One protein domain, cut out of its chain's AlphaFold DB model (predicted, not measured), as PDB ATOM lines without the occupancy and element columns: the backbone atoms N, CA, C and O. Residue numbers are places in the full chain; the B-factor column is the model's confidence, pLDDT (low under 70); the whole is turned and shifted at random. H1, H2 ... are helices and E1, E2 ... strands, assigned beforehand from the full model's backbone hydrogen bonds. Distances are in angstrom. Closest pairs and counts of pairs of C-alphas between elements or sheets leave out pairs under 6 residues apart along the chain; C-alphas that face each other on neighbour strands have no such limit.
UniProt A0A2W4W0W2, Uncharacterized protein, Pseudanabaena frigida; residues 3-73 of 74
ATOM      1  N   LYS A   3       8.754  40.519  45.815       92.44
ATOM      2  CA  LYS A   3       7.766  39.947  46.718       92.44
ATOM      3  C   LYS A   3       7.041  41.054  47.466       92.44
ATOM      4  O   LYS A   3       7.679  41.839  48.174       92.44
ATOM      5  N   PHE A   4       5.719  41.077  47.343       90.88
ATOM      6  CA  PHE A   4       4.850  41.866  48.201       90.88
ATOM      7  C   PHE A   4       4.429  41.059  49.417       90.88
ATOM      8  O   PHE A   4       4.043  39.897  49.307       90.88
ATOM      9  N   SER A   5       4.468  41.714  50.568       92.50
ATOM     10  CA  SER A   5       3.992  41.182  51.837       92.50
ATOM     11  C   SER A   5       3.070  42.212  52.476       92.50
ATOM     12  O   SER A   5       3.499  43.323  52.795       92.50
ATOM     13  N   ILE A   6       1.804  41.852  52.657       91.88
ATOM     14  CA  ILE A   6       0.760  42.724  53.191       91.88
ATOM     15  C   ILE A   6       0.302  42.173  54.538       91.88
ATOM     16  O   ILE A   6      -0.105  41.018  54.646       91.88
ATOM     17  N   SER A   7       0.378  43.005  55.573       92.50
ATOM     18  CA  SER A   7      -0.179  42.721  56.897       92.50
ATOM     19  C   SER A   7      -1.456  43.523  57.093       92.50
ATOM     20  O   SER A   7      -1.431  44.740  56.911       92.50
ATOM     21  N   PHE A   8      -2.543  42.867  57.491       91.75
ATOM     22  CA  PHE A   8      -3.862  43.482  57.645       91.75
ATOM     23  C   PHE A   8      -4.232  43.730  59.111       91.75
ATOM     24  O   PHE A   8      -3.643  43.154  60.029       91.75
ATOM     25  N   VAL A   9      -5.222  44.601  59.339       89.62
ATOM     26  CA  VAL A   9      -5.686  44.974  60.693       89.62
ATOM     27  C   VAL A   9      -6.289  43.811  61.481       89.62
ATOM     28  O   VAL A   9      -6.289  43.834  62.708       89.62
ATOM     29  N   ASP A  10      -6.811  42.801  60.789       89.44
ATOM     30  CA  ASP A  10      -7.408  41.600  61.377       89.44
ATOM     31  C   ASP A  10      -6.357  40.536  61.749       89.44
ATOM     32  O   ASP A  10      -6.698  39.468  62.257       89.44
ATOM     33  N   GLY A  11      -5.073  40.832  61.515       88.44
ATOM     34  CA  GLY A  11      -3.958  39.914  61.727       88.44
ATOM     35  C   GLY A  11      -3.732  38.937  60.575       88.44
ATOM     36  O   GLY A  11      -2.820  38.113  60.664       88.44
ATOM     37  N   SER A  12      -4.522  39.016  59.500       90.38
ATOM     38  CA  SER A  12      -4.275  38.236  58.293       90.38
ATOM     39  C   SER A  12      -3.035  38.737  57.548       90.38
ATOM     40  O   SER A  12      -2.524  39.845  57.764       90.38
ATOM     41  N   TYR A  13      -2.513  37.869  56.686       91.50
ATOM     42  CA  TYR A  13      -1.276  38.089  55.960       91.50
ATOM     43  C   TYR A  13      -1.408  37.574  54.535       91.50
ATOM     44  O   TYR A  13      -1.880  36.456  54.322       91.50
ATOM     45  N   GLN A  14      -0.970  38.376  53.569       90.00
ATOM     46  CA  GLN A  14      -0.974  38.008  52.160       90.00
ATOM     47  C   GLN A  14       0.397  38.262  51.552       90.00
ATOM     48  O   GLN A  14       1.010  39.304  51.781       90.00
ATOM     49  N   GLU A  15       0.860  37.310  50.746       92.00
ATOM     50  CA  GLU A  15       2.080  37.456  49.965       92.00
ATOM     51  C   GLU A  15       1.852  37.034  48.528       92.00
ATOM     52  O   GLU A  15       1.156  36.054  48.262       92.00
ATOM     53  N   PHE A  16       2.473  37.763  47.615       91.06
ATOM     54  CA  PHE A  16       2.492  37.424  46.204       91.06
ATOM     55  C   PHE A  16       3.731  38.019  45.544       91.06
ATOM     56  O   PHE A  16       4.373  38.930  46.073       91.06
ATOM     57  N   GLU A  17       4.083  37.461  44.396       90.56
ATOM     58  CA  GLU A  17       5.201  37.929  43.593       90.56
ATOM     59  C   GLU A  17       4.698  38.846  42.486       90.56
ATOM     60  O   GLU A  17       3.625  38.637  41.921       90.56
ATOM     61  N   GLU A  18       5.500  39.851  42.174       88.94
ATOM     62  CA  GLU A  18       5.242  40.809  41.116       88.94
ATOM     63  C   GLU A  18       6.473  41.018  40.242       88.94
ATOM     64  O   GLU A  18       7.623  40.739  40.613       88.94
ATOM     65  N   SER A  19       6.203  41.528  39.045       88.44
ATOM     66  CA  SER A  19       7.254  41.872  38.095       88.44
ATOM     67  C   SER A  19       8.074  43.068  38.573       88.44
ATOM     68  O   SER A  19       7.573  43.977  39.232       88.44
ATOM     69  N   ASP A  20       9.329  43.130  38.144       87.56
ATOM     70  CA  ASP A  20      10.263  44.210  38.477       87.56
ATOM     71  C   ASP A  20       9.752  45.603  38.041       87.56
ATOM     72  O   ASP A  20      10.112  46.627  38.626       87.56
ATOM     73  N   SER A  21       8.834  45.654  37.065       87.50
ATOM     74  CA  SER A  21       8.190  46.890  36.598       87.50
ATOM     75  C   SER A  21       7.395  47.620  37.691       87.50
ATOM     76  O   SER A  21       7.283  48.851  37.662       87.50
ATOM     77  N   ILE A  22       6.910  46.893  38.705       88.38
ATOM     78  CA  ILE A  22       6.150  47.470  39.818       88.38
ATOM     79  C   ILE A  22       7.006  48.416  40.666       88.38
ATOM     80  O   ILE A  22       6.500  49.406  41.192       88.38
ATOM     81  N   PHE A  23       8.317  48.172  40.754       89.88
ATOM     82  CA  PHE A  23       9.234  49.029  41.502       89.88
ATOM     83  C   PHE A  23       9.424  50.384  40.817       89.88
ATOM     84  O   PHE A  23       9.459  51.422  41.479       89.88
ATOM     85  N   VAL A  24       9.464  50.399  39.483       90.38
ATOM     86  CA  VAL A  24       9.512  51.646  38.706       90.38
ATOM     87  C   VAL A  24       8.234  52.458  38.930       90.38
ATOM     88  O   VAL A  24       8.306  53.673  39.149       90.38
ATOM     89  N   LYS A  25       7.069  51.794  38.948       91.69
ATOM     90  CA  LYS A  25       5.782  52.426  39.278       91.69
ATOM     91  C   LYS A  25       5.797  52.997  40.699       91.69
ATOM     92  O   LYS A  25       5.529  54.184  40.861       91.69
ATOM     93  N   LEU A  26       6.208  52.210  41.696       91.88
ATOM     94  CA  LEU A  26       6.346  52.644  43.091       91.88
ATOM     95  C   LEU A  26       7.191  53.918  43.211       91.88
ATOM     96  O   LEU A  26       6.743  54.907  43.788       91.88
ATOM     97  N   LYS A  27       8.395  53.929  42.624       91.62
ATOM     98  CA  LYS A  27       9.292  55.093  42.677       91.62
ATOM     99  C   LYS A  27       8.727  56.307  41.948       91.62
ATOM    100  O   LYS A  27       8.984  57.434  42.365       91.62
ATOM    101  N   THR A  28       7.967  56.102  40.876       94.00
ATOM    102  CA  THR A  28       7.304  57.195  40.152       94.00
ATOM    103  C   THR A  28       6.207  57.831  41.005       94.00
ATOM    104  O   THR A  28       6.175  59.052  41.137       94.00
ATOM    105  N   LEU A  29       5.368  57.012  41.646       93.44
ATOM    106  CA  LEU A  29       4.301  57.481  42.530       93.44
ATOM    107  C   LEU A  29       4.878  58.206  43.760       93.44
ATOM    108  O   LEU A  29       4.481  59.337  44.040       93.44
ATOM    109  N   GLN A  30       5.903  57.645  44.410       92.00
ATOM    110  CA  GLN A  30       6.611  58.314  45.512       92.00
ATOM    111  C   GLN A  30       7.206  59.668  45.080       92.00
ATOM    112  O   GLN A  30       7.072  60.663  45.784       92.00
ATOM    113  N   LYS A  31       7.818  59.751  43.888       93.62
ATOM    114  CA  LYS A  31       8.345  61.020  43.345       93.62
ATOM    115  C   LYS A  31       7.259  62.051  43.041       93.62
ATOM    116  O   LYS A  31       7.555  63.242  43.053       93.62
ATOM    117  N   SER A  32       6.033  61.613  42.761       92.69
ATOM    118  CA  SER A  32       4.882  62.507  42.588       92.69
ATOM    119  C   SER A  32       4.289  63.009  43.909       92.69
ATOM    120  O   SER A  32       3.428  63.883  43.887       92.69
ATOM    121  N   GLY A  33       4.784  62.507  45.048       92.44
ATOM    122  CA  GLY A  33       4.346  62.895  46.389       92.44
ATOM    123  C   GLY A  33       3.278  61.984  46.998       92.44
ATOM    124  O   GLY A  33       2.759  62.311  48.058       92.44
ATOM    125  N   LEU A  34       2.949  60.859  46.351       92.12
ATOM    126  CA  LEU A  34       2.013  59.876  46.896       92.12
ATOM    127  C   LEU A  34       2.676  59.074  48.014       92.12
ATOM    128  O   LEU A  34       3.757  58.505  47.837       92.12
ATOM    129  N   GLU A  35       1.974  58.958  49.136       90.88
ATOM    130  CA  GLU A  35       2.397  58.192  50.306       90.88
ATOM    131  C   GLU A  35       1.210  57.434  50.915       90.88
ATOM    132  O   GLU A  35       0.050  57.643  50.556       90.88
ATOM    133  N   GLY A  36       1.514  56.514  51.833       89.06
ATOM    134  CA  GLY A  36       0.524  55.799  52.633       89.06
ATOM    135  C   GLY A  36      -0.605  55.168  51.824       89.06
ATOM    136  O   GLY A  36      -0.353  54.404  50.888       89.06
ATOM    137  N   LYS A  37      -1.850  55.472  52.202       88.75
ATOM    138  CA  LYS A  37      -3.043  54.929  51.549       88.75
ATOM    139  C   LYS A  37      -3.118  55.232  50.052       88.75
ATOM    140  O   LYS A  37      -3.418  54.325  49.281       88.75
ATOM    141  N   GLU A  38      -2.850  56.468  49.636       90.06
ATOM    142  CA  GLU A  38      -2.984  56.870  48.227       90.06
ATOM    143  C   GLU A  38      -1.946  56.168  47.346       90.06
ATOM    144  O   GLU A  38      -2.271  55.662  46.275       90.06
ATOM    145  N   LEU A  39      -0.707  56.051  47.836       91.31
ATOM    146  CA  LEU A  39       0.342  55.295  47.152       91.31
ATOM    147  C   LEU A  39      -0.058  53.835  46.949       91.31
ATOM    148  O   LEU A  39       0.131  53.273  45.875       91.31
ATOM    149  N   VAL A  40      -0.588  53.218  48.001       89.19
ATOM    150  CA  VAL A  40      -0.969  51.809  48.004       89.19
ATOM    151  C   VAL A  40      -2.181  51.558  47.093       89.19
ATOM    152  O   VAL A  40      -2.162  50.586  46.336       89.19
ATOM    153  N   HIS A  41      -3.167  52.463  47.091       88.81
ATOM    154  CA  HIS A  41      -4.314  52.445  46.177       88.81
ATOM    155  C   HIS A  41      -3.861  52.461  44.711       88.81
ATOM    156  O   HIS A  41      -4.204  51.563  43.941       88.81
ATOM    157  N   GLU A  42      -3.015  53.424  44.344       90.44
ATOM    158  CA  GLU A  42      -2.509  53.561  42.976       90.44
ATOM    159  C   GLU A  42      -1.583  52.409  42.571       90.44
ATOM    160  O   GLU A  42      -1.535  52.015  41.400       90.44
ATOM    161  N   LEU A  43      -0.821  51.851  43.517       89.12
ATOM    162  CA  LEU A  43       0.145  50.795  43.240       89.12
ATOM    163  C   LEU A  43      -0.530  49.444  42.994       89.12
ATOM    164  O   LEU A  43      -0.254  48.836  41.957       89.12
ATOM    165  N   LEU A  44      -1.373  48.999  43.932       83.06
ATOM    166  CA  LEU A  44      -1.842  47.613  44.043       83.06
ATOM    167  C   LEU A  44      -3.367  47.444  43.953       83.06
ATOM    168  O   LEU A  44      -3.815  46.301  43.986       83.06
ATOM    169  N   THR A  45      -4.139  48.530  43.809       76.69
ATOM    170  CA  THR A  45      -5.617  48.578  43.906       76.69
ATOM    171  C   THR A  45      -6.151  48.111  45.265       76.69
ATOM    172  O   THR A  45      -5.865  47.014  45.723       76.69
ATOM    173  N   ASP A  46      -6.935  48.951  45.935       66.75
ATOM    174  CA  ASP A  46      -7.281  48.838  47.360       66.75
ATOM    175  C   ASP A  46      -8.464  47.920  47.702       66.75
ATOM    176  O   ASP A  46      -9.002  48.011  48.809       66.75
ATOM    177  N   ASP A  47      -8.867  47.019  46.804       67.50
ATOM    178  CA  ASP A  47      -9.999  46.114  47.040       67.50
ATOM    179  C   ASP A  47      -9.575  44.883  47.863       67.50
ATOM    180  O   ASP A  47      -9.633  43.726  47.435       67.50
ATOM    181  N   TRP A  48      -9.077  45.154  49.068       73.75
ATOM    182  CA  TRP A  48      -8.745  44.154  50.072       73.75
ATOM    183  C   TRP A  48      -9.830  44.191  51.136       73.75
ATOM    184  O   TRP A  48     -10.024  45.212  51.792       73.75
ATOM    185  N   GLY A  49     -10.562  43.088  51.318       78.00
ATOM    186  CA  GLY A  49     -11.704  43.058  52.237       78.00
ATOM    187  C   GLY A  49     -11.391  43.607  53.641       78.00
ATOM    188  O   GLY A  49     -12.229  44.288  54.229       78.00
ATOM    189  N   ALA A  50     -10.177  43.364  54.149       82.50
ATOM    190  CA  ALA A  50      -9.631  44.027  55.330       82.50
ATOM    191  C   ALA A  50      -8.602  45.100  54.920       82.50
ATOM    192  O   ALA A  50      -7.793  44.851  54.025       82.50
ATOM    193  N   PRO A  51      -8.564  46.271  55.585       85.94
ATOM    194  CA  PRO A  51      -7.576  47.292  55.274       85.94
ATOM    195  C   PRO A  51      -6.165  46.832  55.685       85.94
ATOM    196  O   PRO A  51      -5.983  46.279  56.781       85.94
ATOM    197  N   PRO A  52      -5.150  47.055  54.835       89.75
ATOM    198  CA  PRO A  52      -3.768  46.775  55.180       89.75
ATOM    199  C   PRO A  52      -3.273  47.763  56.238       89.75
ATOM    200  O   PRO A  52      -3.805  48.854  56.406       89.75
ATOM    201  N   VAL A  53      -2.232  47.371  56.959       91.00
ATOM    202  CA  VAL A  53      -1.503  48.206  57.929       91.00
ATOM    203  C   VAL A  53      -0.111  48.496  57.395       91.00
ATOM    204  O   VAL A  53       0.396  49.614  57.483       91.00
ATOM    205  N   ILE A  54       0.526  47.466  56.842       91.75
ATOM    206  CA  ILE A  54       1.884  47.529  56.323       91.75
ATOM    207  C   ILE A  54       1.918  46.786  54.996       91.75
ATOM    208  O   ILE A  54       1.532  45.619  54.929       91.75
ATOM    209  N   VAL A  55       2.437  47.456  53.972       91.19
ATOM    210  CA  VAL A  55       2.784  46.859  52.683       91.19
ATOM    211  C   VAL A  55       4.301  46.892  52.559       91.19
ATOM    212  O   VAL A  55       4.910  47.961  52.589       91.19
ATOM    213  N   LYS A  56       4.926  45.724  52.440       93.38
ATOM    214  CA  LYS A  56       6.360  45.589  52.183       93.38
ATOM    215  C   LYS A  56       6.597  45.087  50.775       93.38
ATOM    216  O   LYS A  56       5.903  44.179  50.326       93.38
ATOM    217  N   LEU A  57       7.607  45.646  50.125       92.88
ATOM    218  CA  LEU A  57       8.128  45.175  48.854       92.88
ATOM    219  C   LEU A  57       9.593  44.811  49.053       92.88
ATOM    220  O   LEU A  57      10.403  45.673  49.383       92.88
ATOM    221  N   THR A  58       9.925  43.540  48.859       93.56
ATOM    222  CA  THR A  58      11.291  43.036  49.033       93.56
ATOM    223  C   THR A  58      11.743  42.248  47.814       93.56
ATOM    224  O   THR A  58      10.926  41.626  47.138       93.56
ATOM    225  N   GLY A  59      13.036  42.253  47.511       91.94
ATOM    226  CA  GLY A  59      13.587  41.413  46.450       91.94
ATOM    227  C   GLY A  59      14.868  41.965  45.851       91.94
ATOM    228  O   GLY A  59      15.458  42.915  46.363       91.94
ATOM    229  N   VAL A  60      15.303  41.344  44.758       89.38
ATOM    230  CA  VAL A  60      16.490  41.757  44.005       89.38
ATOM    231  C   VAL A  60      16.090  41.909  42.542       89.38
ATOM    232  O   VAL A  60      15.487  40.998  41.967       89.38
ATOM    233  N   LEU A  61      16.385  43.075  41.972       86.44
ATOM    234  CA  LEU A  61      16.173  43.379  40.558       86.44
ATOM    235  C   LEU A  61      17.260  42.733  39.687       86.44
ATOM    236  O   LEU A  61      18.317  42.330  40.176       86.44
ATOM    237  N   GLU A  62      17.025  42.676  38.377       84.19
ATOM    238  CA  GLU A  62      17.995  42.142  37.405       84.19
ATOM    239  C   GLU A  62      19.356  42.860  37.420       84.19
ATOM    240  O   GLU A  62      20.381  42.251  37.121       84.19
ATOM    241  N   ASP A  63      19.393  44.135  37.812       85.44
ATOM    242  CA  ASP A  63      20.615  44.940  37.933       85.44
ATOM    243  C   ASP A  63      21.354  44.751  39.275       85.44
ATOM    244  O   ASP A  63      22.280  45.499  39.588       85.44
ATOM    245  N   ALA A  64      20.956  43.743  40.060       86.56
ATOM    246  CA  ALA A  64      21.420  43.466  41.419       86.56
ATOM    247  C   ALA A  64      21.056  44.539  42.468       86.56
ATOM    248  O   ALA A  64      21.567  44.497  43.591       86.56
ATOM    249  N   THR A  65      20.143  45.463  42.157       87.00
ATOM    250  CA  THR A  65      19.585  46.383  43.152       87.00
ATOM    251  C   THR A  65      18.721  45.616  44.149       87.00
ATOM    252  O   THR A  65      17.771  44.924  43.777       87.00
ATOM    253  N   VAL A  66      19.035  45.767  45.437       89.25
ATOM    254  CA  VAL A  66      18.223  45.228  46.532       89.25
ATOM    255  C   VAL A  66      17.085  46.195  46.833       89.25
ATOM    256  O   VAL A  66      17.310  47.377  47.090       89.25
ATOM    257  N   VAL A  67      15.865  45.671  46.819       90.94
ATOM    258  CA  VAL A  67      14.644  46.386  47.177       90.94
ATOM    259  C   VAL A  67      14.218  45.933  48.570       90.94
ATOM    260  O   VAL A  67      14.051  44.738  48.809       90.94
ATOM    261  N   ASP A  68      14.045  46.892  49.475       92.19
ATOM    262  CA  ASP A  68      13.451  46.712  50.803       92.19
ATOM    263  C   ASP A  68      12.652  47.975  51.148       92.19
ATOM    264  O   ASP A  68      13.137  48.908  51.788       92.19
ATOM    265  N   GLU A  69      11.436  48.049  50.614       91.62
ATOM    266  CA  GLU A  69      10.537  49.183  50.799       91.62
ATOM    267  C   GLU A  69       9.417  48.806  51.763       91.62
ATOM    268  O   GLU A  69       8.848  47.713  51.707       91.62
ATOM    269  N   ASN A  70       9.066  49.743  52.639       92.44
ATOM    270  CA  ASN A  70       8.027  49.562  53.638       92.44
ATOM    271  C   ASN A  70       7.095  50.769  53.621       92.44
ATOM    272  O   ASN A  70       7.514  51.896  53.885       92.44
ATOM    273  N   ILE A  71       5.830  50.518  53.309       90.69
ATOM    274  CA  ILE A  71       4.792  51.530  53.190       90.69
ATOM    275  C   ILE A  71       3.798  51.299  54.323       90.69
ATOM    276  O   ILE A  71       3.142  50.256  54.399       90.69
ATOM    277  N   ARG A  72       3.690  52.280  55.220       89.25
ATOM    278  CA  ARG A  72       2.655  52.285  56.258       89.25
ATOM    279  C   ARG A  72       1.355  52.788  55.666       89.25
ATOM    280  O   ARG A  72       1.325  53.883  55.117       89.25
ATOM    281  N   TYR A  73       0.298  52.008  55.817       83.81
ATOM    282  CA  TYR A  73      -1.039  52.385  55.391       83.81
ATOM    283  C   TYR A  73      -1.680  53.249  56.487       83.81
ATOM    284  O   TYR A  73      -2.367  52.742  57.373       83.81
TER     285      TYR A  73
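Overview. This is residues 3 to 73 of the 74 residues of an uncharacterized protein of Pseudanabaena frigida (UniProt A0A2W4W0W2). A twisted sheet of four strands has one face partly covered by H2, which packs mainly over E3, while H1 lies side by side with H2 and only grazes the sheet; the sheet's other face is bare. The 71 printed residues run E1, E2, H1, H2, E3, E4, and the sheet's order is E2, E1, E3, E4, antiparallel throughout. The class is mixed, helices and strands. The whole is compact, with a radius of gyration of the C-alphas of 11.9 A, and only just elongated, spanning 37 by 24 by 16 A.

Along the chain. In the sheet, E3 is residues 52 to 60, 23.7 A; E4 is 66 to 72, 19.7 A, ending at C-alpha 72 (2.655, 52.285, 56.258). E1, residues 3 to 8, begins at C-alpha 3 (7.766, 39.947, 46.718); E2 is 13 to 18. H1 is residues 21 to 31, 15.7 A, and H2 is 36 to 44, 12.1 A.

Arrangement. E3 and E4 form a hairpin, with N 57 and O 69 2.9 A apart. E1 and E3 are antiparallel at 166 degrees, with N 5 and O 56 2.9 A apart. E1 and E2 form a hairpin, with N 6 and O 14 2.8 A apart. E2 and E4, the edge strands, are apart. H2 is on the sheet at a height of 9.7 A, over E3 and, only just, with 3 C-alphas, over E4. It runs slantwise to the strands, at 52 degrees to E3 on the local plane. The closest C-alphas of H2 and E4, Gly 36 and Arg 72, are 5.5 A apart. H1 only grazes the sheet, with residues 22 to 26. H1 and H2 form a helical hairpin: they touch, C-alphas of Leu 29 and Leu 39 closest at 6.5 A, at a shallow tilt of 29 degrees, opposite ways. In H1 and H2 every O i to N i+4 pair is within hydrogen-bond range. E2, H1, H2 and E3 make a split strand-helix-strand unit, two strands running the same way with E1 between them, its crossover right-handed.

Size, cuts and confidence. The C-alphas farthest apart, Asp 10 and Asp 63, are 36.7 A apart. The printed part has no cut and no long link. Mean pLDDT of the printed part is 88.8; residues 46 to 47 are under 70.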